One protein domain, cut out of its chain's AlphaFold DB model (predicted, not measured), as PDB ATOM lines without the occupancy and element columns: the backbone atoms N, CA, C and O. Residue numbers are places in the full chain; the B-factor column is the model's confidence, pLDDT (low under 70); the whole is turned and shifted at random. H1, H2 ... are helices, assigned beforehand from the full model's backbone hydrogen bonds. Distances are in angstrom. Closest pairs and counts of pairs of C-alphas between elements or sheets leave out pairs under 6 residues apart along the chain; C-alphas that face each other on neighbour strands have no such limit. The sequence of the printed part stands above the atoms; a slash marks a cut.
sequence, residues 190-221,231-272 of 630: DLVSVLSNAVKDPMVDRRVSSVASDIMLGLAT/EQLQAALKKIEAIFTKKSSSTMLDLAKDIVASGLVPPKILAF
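This is residues 190 to 221 and 231 to 272 of the 630 residues of the protein "Alpha/beta-hydrolase" of Aspergillus lacticoffeatus (strain CBS 101883) (UniProt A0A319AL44). A flat, single row of helices, H1, H2, H4 and H3, each at a shallow tilt to the next, with short H5 at one end of H2. H3 is loosely joined, touching H4 with residues 243 to 244 alone. The printed part has 74 residues with five named helices, H1 to H5, and no named strand: all helix, only just compact, close to loose, radius of gyration of the C-alphas 13.3 A, spans 42 by 30 by 14 A.

H1, residues 191 to 198, begins at C-alpha (14.558, 29.718, 46.636) and is 10.7 A long. H2, 208 to 220, is 18.6 A; H3, 231 to 244, 20.2 A; H4, 252 to 261, 14.1 A. H5, 267 to 272, 8.7 A, ends at C-alpha (18.270, 21.281, 50.353).

H2 is the hub. H1 and H2 form a hairpin at 27 degrees; their closest C-alphas, Val 192 and Ala 212, are 5.4 A apart. H4 touches H2, the same way, at 28 degrees. Every helix has each O i to N i+4 pair within hydrogen-bond range.

Residues 222 to 230 are cut out, a 22.0 A gap between C-alphas 221 and 231. No link printed whole is long. Residues 247 to 249 have pLDDT under 70.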
ATOM      1  N   ASP A 190      13.025  31.075  51.150       89.25
ATOM      2  CA  ASP A 190      13.556  30.020  50.309       89.25
ATOM      3  C   ASP A 190      13.713  30.437  48.839       89.25
ATOM      4  O   ASP A 190      13.341  31.533  48.402       89.25
ATOM      5  N   LEU A 191      14.327  29.546  48.064       89.94
ATOM      6  CA  LEU A 191      14.558  29.718  46.636       89.94
ATOM      7  C   LEU A 191      13.250  30.002  45.877       89.94
ATOM      8  O   LEU A 191      13.191  30.937  45.077       89.94
ATOM      9  N   VAL A 192      12.195  29.222  46.134       89.88
ATOM     10  CA  VAL A 192      10.894  29.354  45.460       89.88
ATOM     11  C   VAL A 192      10.241  30.701  45.762       89.88
ATOM     12  O   VAL A 192       9.707  31.330  44.841       89.88
ATOM     13  N   SER A 193      10.295  31.177  47.007       90.94
ATOM     14  CA  SER A 193       9.726  32.462  47.406       90.94
ATOM     15  C   SER A 193      10.446  33.605  46.704       90.94
ATOM     16  O   SER A 193       9.775  34.454  46.117       90.94
ATOM     17  N   VAL A 194      11.786  33.567  46.638       89.44
ATOM     18  CA  VAL A 194      12.575  34.583  45.917       89.44
ATOM     19  C   VAL A 194      12.170  34.636  44.447       89.44
ATOM     20  O   VAL A 194      11.854  35.707  43.927       89.44
ATOM     21  N   LEU A 195      12.140  33.484  43.765       87.88
ATOM     22  CA  LEU A 195      11.793  33.430  42.342       87.88
ATOM     23  C   LEU A 195      10.347  33.890  42.099       87.88
ATOM     24  O   LEU A 195      10.088  34.654  41.171       87.88
ATOM     25  N   SER A 196       9.411  33.492  42.962       87.31
ATOM     26  CA  SER A 196       7.999  33.887  42.864       87.31
ATOM     27  C   SER A 196       7.798  35.385  43.098       87.31
ATOM     28  O   SER A 196       6.992  36.028  42.422       87.31
ATOM     29  N   ASN A 197       8.544  35.969  44.037       86.25
ATOM     30  CA  ASN A 197       8.484  37.396  44.332       86.25
ATOM     31  C   ASN A 197       9.173  38.238  43.256       86.25
ATOM     32  O   ASN A 197       8.676  39.320  42.939       86.25
ATOM     33  N   ALA A 198      10.235  37.725  42.633       85.69
ATOM     34  CA  ALA A 198      10.935  38.403  41.546       85.69
ATOM     35  C   ALA A 198      10.024  38.701  40.339       85.69
ATOM     36  O   ALA A 198      10.222  39.711  39.674       85.69
ATOM     37  N   VAL A 199       8.976  37.901  40.099       83.00
ATOM     38  CA  VAL A 199       7.986  38.126  39.019       83.00
ATOM     39  C   VAL A 199       7.213  39.445  39.185       83.00
ATOM     40  O   VAL A 199       6.680  39.980  38.212       83.00
ATOM     41  N   LYS A 200       7.141  39.985  40.408       83.75
ATOM     42  CA  LYS A 200       6.475  41.267  40.692       83.75
ATOM     43  C   LYS A 200       7.309  42.470  40.240       83.75
ATOM     44  O   LYS A 200       6.763  43.564  40.120       83.75
ATOM     45  N   ASP A 201       8.608  42.287  40.003       80.00
ATOM     46  CA  ASP A 201       9.500  43.340  39.530       80.00
ATOM     47  C   ASP A 201       9.380  43.486  37.998       80.00
ATOM     48  O   ASP A 201       9.666  42.531  37.270       80.00
ATOM     49  N   PRO A 202       8.982  44.661  37.469       77.88
ATOM     50  CA  PRO A 202       8.817  44.863  36.029       77.88
ATOM     51  C   PRO A 202      10.127  44.761  35.233       77.88
ATOM     52  O   PRO A 202      10.075  44.670  34.009       77.88
ATOM     53  N   MET A 203      11.288  44.795  35.898       75.19
ATOM     54  CA  MET A 203      12.607  44.665  35.269       75.19
ATOM     55  C   MET A 203      13.085  43.211  35.168       75.19
ATOM     56  O   MET A 203      14.125  42.949  34.561       75.19
ATOM     57  N   VAL A 204      12.366  42.265  35.778       78.38
ATOM     58  CA  VAL A 204      12.689  40.836  35.756       78.38
ATOM     59  C   VAL A 204      11.902  40.141  34.644       78.38
ATOM     60  O   VAL A 204      10.710  40.382  34.452       78.38
ATOM     61  N   ASP A 205      12.564  39.241  33.915       77.94
ATOM     62  CA  ASP A 205      11.906  38.397  32.918       77.94
ATOM     63  C   ASP A 205      10.824  37.529  33.586       77.94
ATOM     64  O   ASP A 205      11.092  36.725  34.483       77.94
ATOM     65  N   ARG A 206       9.580  37.656  33.114       81.81
ATOM     66  CA  ARG A 206       8.432  36.910  33.650       81.81
ATOM     67  C   ARG A 206       8.594  35.393  33.528       81.81
ATOM     68  O   ARG A 206       7.927  34.665  34.265       81.81
ATOM     69  N   ARG A 207       9.488  34.898  32.661       81.81
ATOM     70  CA  ARG A 207       9.827  33.470  32.543       81.81
ATOM     71  C   ARG A 207      10.437  32.889  33.824       81.81
ATOM     72  O   ARG A 207      10.383  31.674  33.989       81.81
ATOM     73  N   VAL A 208      10.903  33.719  34.766       81.06
ATOM     74  CA  VAL A 208      11.285  33.282  36.126       81.06
ATOM     75  C   VAL A 208      10.151  32.515  36.822       81.06
ATOM     76  O   VAL A 208      10.414  31.561  37.551       81.06
ATOM     77  N   SER A 209       8.888  32.848  36.530       82.75
ATOM     78  CA  SER A 209       7.728  32.110  37.052       82.75
ATOM     79  C   SER A 209       7.690  30.639  36.612       82.75
ATOM     80  O   SER A 209       7.235  29.792  37.379       82.75
ATOM     81  N   SER A 210       8.195  30.320  35.410       83.38
ATOM     82  CA  SER A 210       8.315  28.939  34.917       83.38
ATOM     83  C   SER A 210       9.293  28.161  35.782       83.38
ATOM     84  O   SER A 210       8.942  27.099  36.271       83.38
ATOM     85  N   VAL A 211      10.477  28.721  36.048       83.62
ATOM     86  CA  VAL A 211      11.500  28.063  36.874       83.62
ATOM     87  C   VAL A 211      10.995  27.840  38.299       83.62
ATOM     88  O   VAL A 211      11.157  26.749  38.834       83.62
ATOM     89  N   ALA A 212      10.318  28.828  38.895       84.81
ATOM     90  CA  ALA A 212       9.695  28.662  40.210       84.81
ATOM     91  C   ALA A 212       8.656  27.525  40.213       84.81
ATOM     92  O   ALA A 212       8.632  26.705  41.128       84.81
ATOM     93  N   SER A 213       7.824  27.456  39.169       85.19
ATOM     94  CA  SER A 213       6.794  26.421  39.015       85.19
ATOM     95  C   SER A 213       7.391  25.030  38.825       85.19
ATOM     96  O   SER A 213       6.934  24.082  39.458       85.19
ATOM     97  N   ASP A 214       8.439  24.917  38.011       84.75
ATOM     98  CA  ASP A 214       9.136  23.659  37.748       84.75
ATOM     99  C   ASP A 214       9.854  23.157  39.019       84.75
ATOM    100  O   ASP A 214       9.813  21.964  39.318       84.75
ATOM    101  N   ILE A 215      10.433  24.059  39.827       82.69
ATOM    102  CA  ILE A 215      11.011  23.713  41.137       82.69
ATOM    103  C   ILE A 215       9.916  23.234  42.093       82.69
ATOM    104  O   ILE A 215      10.085  22.197  42.727       82.69
ATOM    105  N   MET A 216       8.784  23.940  42.188       83.94
ATOM    106  CA  MET A 216       7.660  23.503  43.028       83.94
ATOM    107  C   MET A 216       7.139  22.124  42.616       83.94
ATOM    108  O   MET A 216       6.857  21.294  43.479       83.94
ATOM    109  N   LEU A 217       7.043  21.859  41.311       83.88
ATOM    110  CA  LEU A 217       6.643  20.555  40.792       83.88
ATOM    111  C   LEU A 217       7.662  19.474  41.179       83.88
ATOM    112  O   LEU A 217       7.267  18.415  41.660       83.88
ATOM    113  N   GLY A 218       8.958  19.763  41.033       80.94
ATOM    114  CA  GLY A 218      10.046  18.871  41.438       80.94
ATOM    115  C   GLY A 218      10.151  18.651  42.952       80.94
ATOM    116  O   GLY A 218      10.617  17.607  43.385       80.94
ATOM    117  N   LEU A 219       9.704  19.596  43.781       83.12
ATOM    118  CA  LEU A 219       9.611  19.411  45.236       83.12
ATOM    119  C   LEU A 219       8.398  18.560  45.637       83.12
ATOM    120  O   LEU A 219       8.427  17.897  46.670       83.12
ATOM    121  N   ALA A 220       7.330  18.580  44.834       78.31
ATOM    122  CA  ALA A 220       6.118  17.802  45.073       78.31
ATOM    123  C   ALA A 220       6.243  16.331  44.630       78.31
ATOM    124  O   ALA A 220       5.418  15.499  45.022       78.31
ATOM    125  N   THR A 221       7.247  15.988  43.819       76.94
ATOM    126  CA  THR A 221       7.480  14.614  43.368       76.94
ATOM    127  C   THR A 221       8.202  13.785  44.433       76.94
ATOM    128  O   THR A 221       9.331  14.058  44.833       76.94
ATOM    129  N   GLU A 231      25.742   3.700  35.703       80.75
ATOM    130  CA  GLU A 231      24.776   4.069  34.659       80.75
ATOM    131  C   GLU A 231      24.059   5.394  34.950       80.75
ATOM    132  O   GLU A 231      23.898   6.209  34.041       80.75
ATOM    133  N   GLN A 232      23.684   5.656  36.208       85.50
ATOM    134  CA  GLN A 232      23.041   6.919  36.589       85.50
ATOM    135  C   GLN A 232      24.015   8.096  36.511       85.50
ATOM    136  O   GLN A 232      23.637   9.169  36.047       85.50
ATOM    137  N   LEU A 233      25.277   7.882  36.898       90.12
ATOM    138  CA  LEU A 233      26.330   8.884  36.734       90.12
ATOM    139  C   LEU A 233      26.526   9.240  35.256       90.12
ATOM    140  O   LEU A 233      26.515  10.413  34.897       90.12
ATOM    141  N   GLN A 234      26.630   8.236  34.383       90.19
ATOM    142  CA  GLN A 234      26.756   8.461  32.942       90.19
ATOM    143  C   GLN A 234      25.513   9.141  32.347       90.19
ATOM    144  O   GLN A 234      25.636  10.004  31.480       90.19
ATOM    145  N   ALA A 235      24.313   8.801  32.823       91.38
ATOM    146  CA  ALA A 235      23.087   9.481  32.415       91.38
ATOM    147  C   ALA A 235      23.072  10.957  32.849       91.38
ATOM    148  O   ALA A 235      22.696  11.816  32.052       91.38
ATOM    149  N   ALA A 236      23.514  11.268  34.073       93.56
ATOM    150  CA  ALA A 236      23.634  12.639  34.562       93.56
ATOM    151  C   ALA A 236      24.647  13.450  33.740       93.56
ATOM    152  O   ALA A 236      24.323  14.546  33.287       93.56
ATOM    153  N   LEU A 237      25.824  12.884  33.459       93.50
ATOM    154  CA  LEU A 237      26.845  13.519  32.617       93.50
ATOM    155  C   LEU A 237      26.326  13.808  31.203       93.50
ATOM    156  O   LEU A 237      26.534  14.904  30.698       93.50
ATOM    157  N   LYS A 238      25.569  12.886  30.593       92.62
ATOM    158  CA  LYS A 238      24.919  13.117  29.288       92.62
ATOM    159  C   LYS A 238      23.844  14.203  29.331       92.62
ATOM    160  O   LYS A 238      23.658  14.911  28.343       92.62
ATOM    161  N   LYS A 239      23.112  14.337  30.443       93.06
ATOM    162  CA  LYS A 239      22.159  15.444  30.626       93.06
ATOM    163  C   LYS A 239      22.894  16.780  30.713       93.06
ATOM    164  O   LYS A 239      22.492  17.706  30.021       93.06
ATOM    165  N   ILE A 240      23.970  16.858  31.501       93.38
ATOM    166  CA  ILE A 240      24.837  18.045  31.592       93.38
ATOM    167  C   ILE A 240      25.355  18.382  30.194       93.38
ATOM    168  O   ILE A 240      25.027  19.451  29.685       93.38
ATOM    169  N   GLU A 241      26.008  17.404  29.549       92.50
ATOM    170  CA  GLU A 241      26.081  17.170  28.097       92.50
ATOM    171  C   GLU A 241      25.191  18.081  27.242       92.50
ATOM    172  O   GLU A 241      25.565  19.115  26.685       92.50
ATOM    173  N   ALA A 242      23.943  17.634  27.171       91.38
ATOM    174  CA  ALA A 242      22.896  18.185  26.338       91.38
ATOM    175  C   ALA A 242      22.393  19.564  26.782       91.38
ATOM    176  O   ALA A 242      21.805  20.261  25.961       91.38
ATOM    177  N   ILE A 243      22.564  19.961  28.046       89.75
ATOM    178  CA  ILE A 243      22.145  21.280  28.538       89.75
ATOM    179  C   ILE A 243      23.142  22.345  28.077       89.75
ATOM    180  O   ILE A 243      22.745  23.335  27.464       89.75
ATOM    181  N   PHE A 244      24.434  22.128  28.326       86.88
ATOM    182  CA  PHE A 244      25.456  23.167  28.150       86.88
ATOM    183  C   PHE A 244      26.074  23.206  26.745       86.88
ATOM    184  O   PHE A 244      26.747  24.173  26.403       86.88
ATOM    185  N   THR A 245      25.800  22.215  25.890       84.44
ATOM    186  CA  THR A 245      26.201  22.240  24.466       84.44
ATOM    187  C   THR A 245      25.141  22.825  23.526       84.44
ATOM    188  O   THR A 245      25.370  22.911  22.314       84.44
ATOM    189  N   LYS A 246      23.973  23.250  24.035       76.88
ATOM    190  CA  LYS A 246      22.946  23.899  23.203       76.88
ATOM    191  C   LYS A 246      23.523  25.154  22.547       76.88
ATOM    192  O   LYS A 246      23.881  26.105  23.227       76.88
ATOM    193  N   LYS A 247      23.554  25.174  21.208       54.03
ATOM    194  CA  LYS A 247      24.146  26.233  20.358       54.03
ATOM    195  C   LYS A 247      23.512  27.637  20.476       54.03
ATOM    196  O   LYS A 247      23.882  28.521  19.708       54.03
ATOM    197  N   SER A 248      22.557  27.867  21.372       55.09
ATOM    198  CA  SER A 248      21.944  29.186  21.571       55.09
ATOM    199  C   SER A 248      22.699  30.006  22.615       55.09
ATOM    200  O   SER A 248      23.247  29.452  23.563       55.09
ATOM    201  N   SER A 249      22.668  31.336  22.490       59.34
ATOM    202  CA  SER A 249      23.117  32.264  23.535       59.34
ATOM    203  C   SER A 249      22.194  32.180  24.760       59.34
ATOM    204  O   SER A 249      21.260  32.973  24.891       59.34
ATOM    205  N   SER A 250      22.409  31.173  25.603       74.25
ATOM    206  CA  SER A 250      21.574  30.865  26.764       74.25
ATOM    207  C   SER A 250      21.846  31.841  27.908       74.25
ATOM    208  O   SER A 250      22.993  32.090  28.271       74.25
ATOM    209  N   THR A 251      20.791  32.407  28.491       80.38
ATOM    210  CA  THR A 251      20.895  33.207  29.721       80.38
ATOM    211  C   THR A 251      20.967  32.299  30.953       80.38
ATOM    212  O   THR A 251      20.624  31.116  30.885       80.38
ATOM    213  N   MET A 252      21.332  32.851  32.119       84.44
ATOM    214  CA  MET A 252      21.330  32.091  33.382       84.44
ATOM    215  C   MET A 252      19.935  31.526  33.683       84.44
ATOM    216  O   MET A 252      19.806  30.428  34.221       84.44
ATOM    217  N   LEU A 253      18.886  32.252  33.284       84.50
ATOM    218  CA  LEU A 253      17.503  31.808  33.406       84.50
ATOM    219  C   LEU A 253      17.186  30.613  32.493       84.50
ATOM    220  O   LEU A 253      16.504  29.688  32.930       84.50
ATOM    221  N   ASP A 254      17.676  30.617  31.250       85.25
ATOM    222  CA  ASP A 254      17.452  29.514  30.305       85.25
ATOM    223  C   ASP A 254      18.136  28.230  30.791       85.25
ATOM    224  O   ASP A 254      17.521  27.166  30.803       85.25
ATOM    225  N   LEU A 255      19.371  28.344  31.292       88.06
ATOM    226  CA  LEU A 255      20.101  27.215  31.871       88.06
ATOM    227  C   LEU A 255      19.436  26.700  33.153       88.06
ATOM    228  O   LEU A 255      19.270  25.493  33.312       88.06
ATOM    229  N   ALA A 256      18.997  27.592  34.048       89.12
ATOM    230  CA  ALA A 256      18.254  27.201  35.244       89.12
ATOM    231  C   ALA A 256      16.971  26.438  34.884       89.12
ATOM    232  O   ALA A 256      16.672  25.404  35.484       89.12
ATOM    233  N   LYS A 257      16.243  26.904  33.863       88.00
ATOM    234  CA  LYS A 257      15.064  26.208  33.345       88.00
ATOM    235  C   LYS A 257      15.416  24.821  32.809       88.00
ATOM    236  O   LYS A 257      14.741  23.858  33.151       88.00
ATOM    237  N   ASP A 258      16.472  24.706  32.012       89.75
ATOM    238  CA  ASP A 258      16.911  23.430  31.442       89.75
ATOM    239  C   ASP A 258      17.373  22.423  32.513       89.75
ATOM    240  O   ASP A 258      17.066  21.231  32.418       89.75
ATOM    241  N   ILE A 259      18.049  22.887  33.569       90.06
ATOM    242  CA  ILE A 259      18.454  22.053  34.712       90.06
ATOM    243  C   ILE A 259      17.232  21.449  35.414       90.06
ATOM    244  O   ILE A 259      17.212  20.246  35.686       90.06
ATOM    245  N   VAL A 260      16.206  22.257  35.688       87.94
ATOM    246  CA  VAL A 260      15.004  21.774  36.382       87.94
ATOM    247  C   VAL A 260      14.153  20.907  35.449       87.94
ATOM    248  O   VAL A 260      13.782  19.795  35.819       87.94
ATOM    249  N   ALA A 261      13.911  21.351  34.212       86.69
ATOM    250  CA  ALA A 261      13.069  20.645  33.243       86.69
ATOM    251  C   ALA A 261      13.643  19.285  32.808       86.69
ATOM    252  O   ALA A 261      12.892  18.366  32.490       86.69
ATOM    253  N   SER A 262      14.970  19.128  32.807       87.25
ATOM    254  CA  SER A 262      15.622  17.842  32.518       87.25
ATOM    255  C   SER A 262      15.568  16.848  33.687       87.25
ATOM    256  O   SER A 262      15.985  15.690  33.530       87.25
ATOM    257  N   GLY A 263      15.105  17.279  34.868       87.25
ATOM    258  CA  GLY A 263      15.189  16.502  36.102       87.25
ATOM    259  C   GLY A 263      16.636  16.157  36.454       87.25
ATOM    260  O   GLY A 263      16.917  15.022  36.841       87.25
ATOM    261  N   LEU A 264      17.580  17.074  36.203       90.31
ATOM    262  CA  LEU A 264      18.978  16.882  36.587       90.31
ATOM    263  C   LEU A 264      19.110  16.921  38.112       90.31
ATOM    264  O   LEU A 264      19.769  16.063  38.688       90.31
ATOM    265  N   VAL A 265      18.445  17.873  38.768       91.06
ATOM    266  CA  VAL A 265      18.480  18.017  40.227       91.06
ATOM    267  C   VAL A 265      17.285  17.280  40.848       91.06
ATOM    268  O   VAL A 265      16.145  17.690  40.628       91.06
ATOM    269  N   PRO A 266      17.507  16.200  41.617       90.75
ATOM    270  CA  PRO A 266      16.431  15.406  42.197       90.75
ATOM    271  C   PRO A 266      15.759  16.114  43.386       90.75
ATOM    272  O   PRO A 266      16.381  16.979  44.016       90.75
ATOM    273  N   PRO A 267      14.536  15.699  43.777       90.06
ATOM    274  CA  PRO A 267      13.735  16.362  44.816       90.06
ATOM    275  C   PRO A 267      14.472  16.575  46.146       90.06
ATOM    276  O   PRO A 267      14.413  17.654  46.730       90.06
ATOM    277  N   LYS A 268      15.240  15.576  46.606       91.31
ATOM    278  CA  LYS A 268      16.050  15.659  47.837       91.31
ATOM    279  C   LYS A 268      17.057  16.815  47.795       91.31
ATOM    280  O   LYS A 268      17.227  17.523  48.784       91.31
ATOM    281  N   ILE A 269      17.730  16.992  46.658       94.50
ATOM    282  CA  ILE A 269      18.729  18.048  46.473       94.50
ATOM    283  C   ILE A 269      18.028  19.390  46.267       94.50
ATOM    284  O   ILE A 269      18.440  20.375  46.873       94.50
ATOM    285  N   LEU A 270      16.928  19.431  45.506       93.31
ATOM    286  CA  LEU A 270      16.097  20.633  45.381       93.31
ATOM    287  C   LEU A 270      15.605  21.125  46.744       93.31
ATOM    288  O   LEU A 270      15.658  22.321  46.995       93.31
ATOM    289  N   ALA A 271      15.185  20.234  47.646       93.69
ATOM    290  CA  ALA A 271      14.742  20.609  48.988       93.69
ATOM    291  C   ALA A 271      15.871  21.249  49.812       93.69
ATOM    292  O   ALA A 271      15.656  22.266  50.471       93.69
ATOM    293  N   PHE A 272      17.085  20.693  49.728       95.25
ATOM    294  CA  PHE A 272      18.270  21.281  50.353       95.25
ATOM    295  C   PHE A 272      18.592  22.666  49.774       95.25
ATOM    296  O   PHE A 272      18.794  23.616  50.527       95.25
TER     297      PHE A 272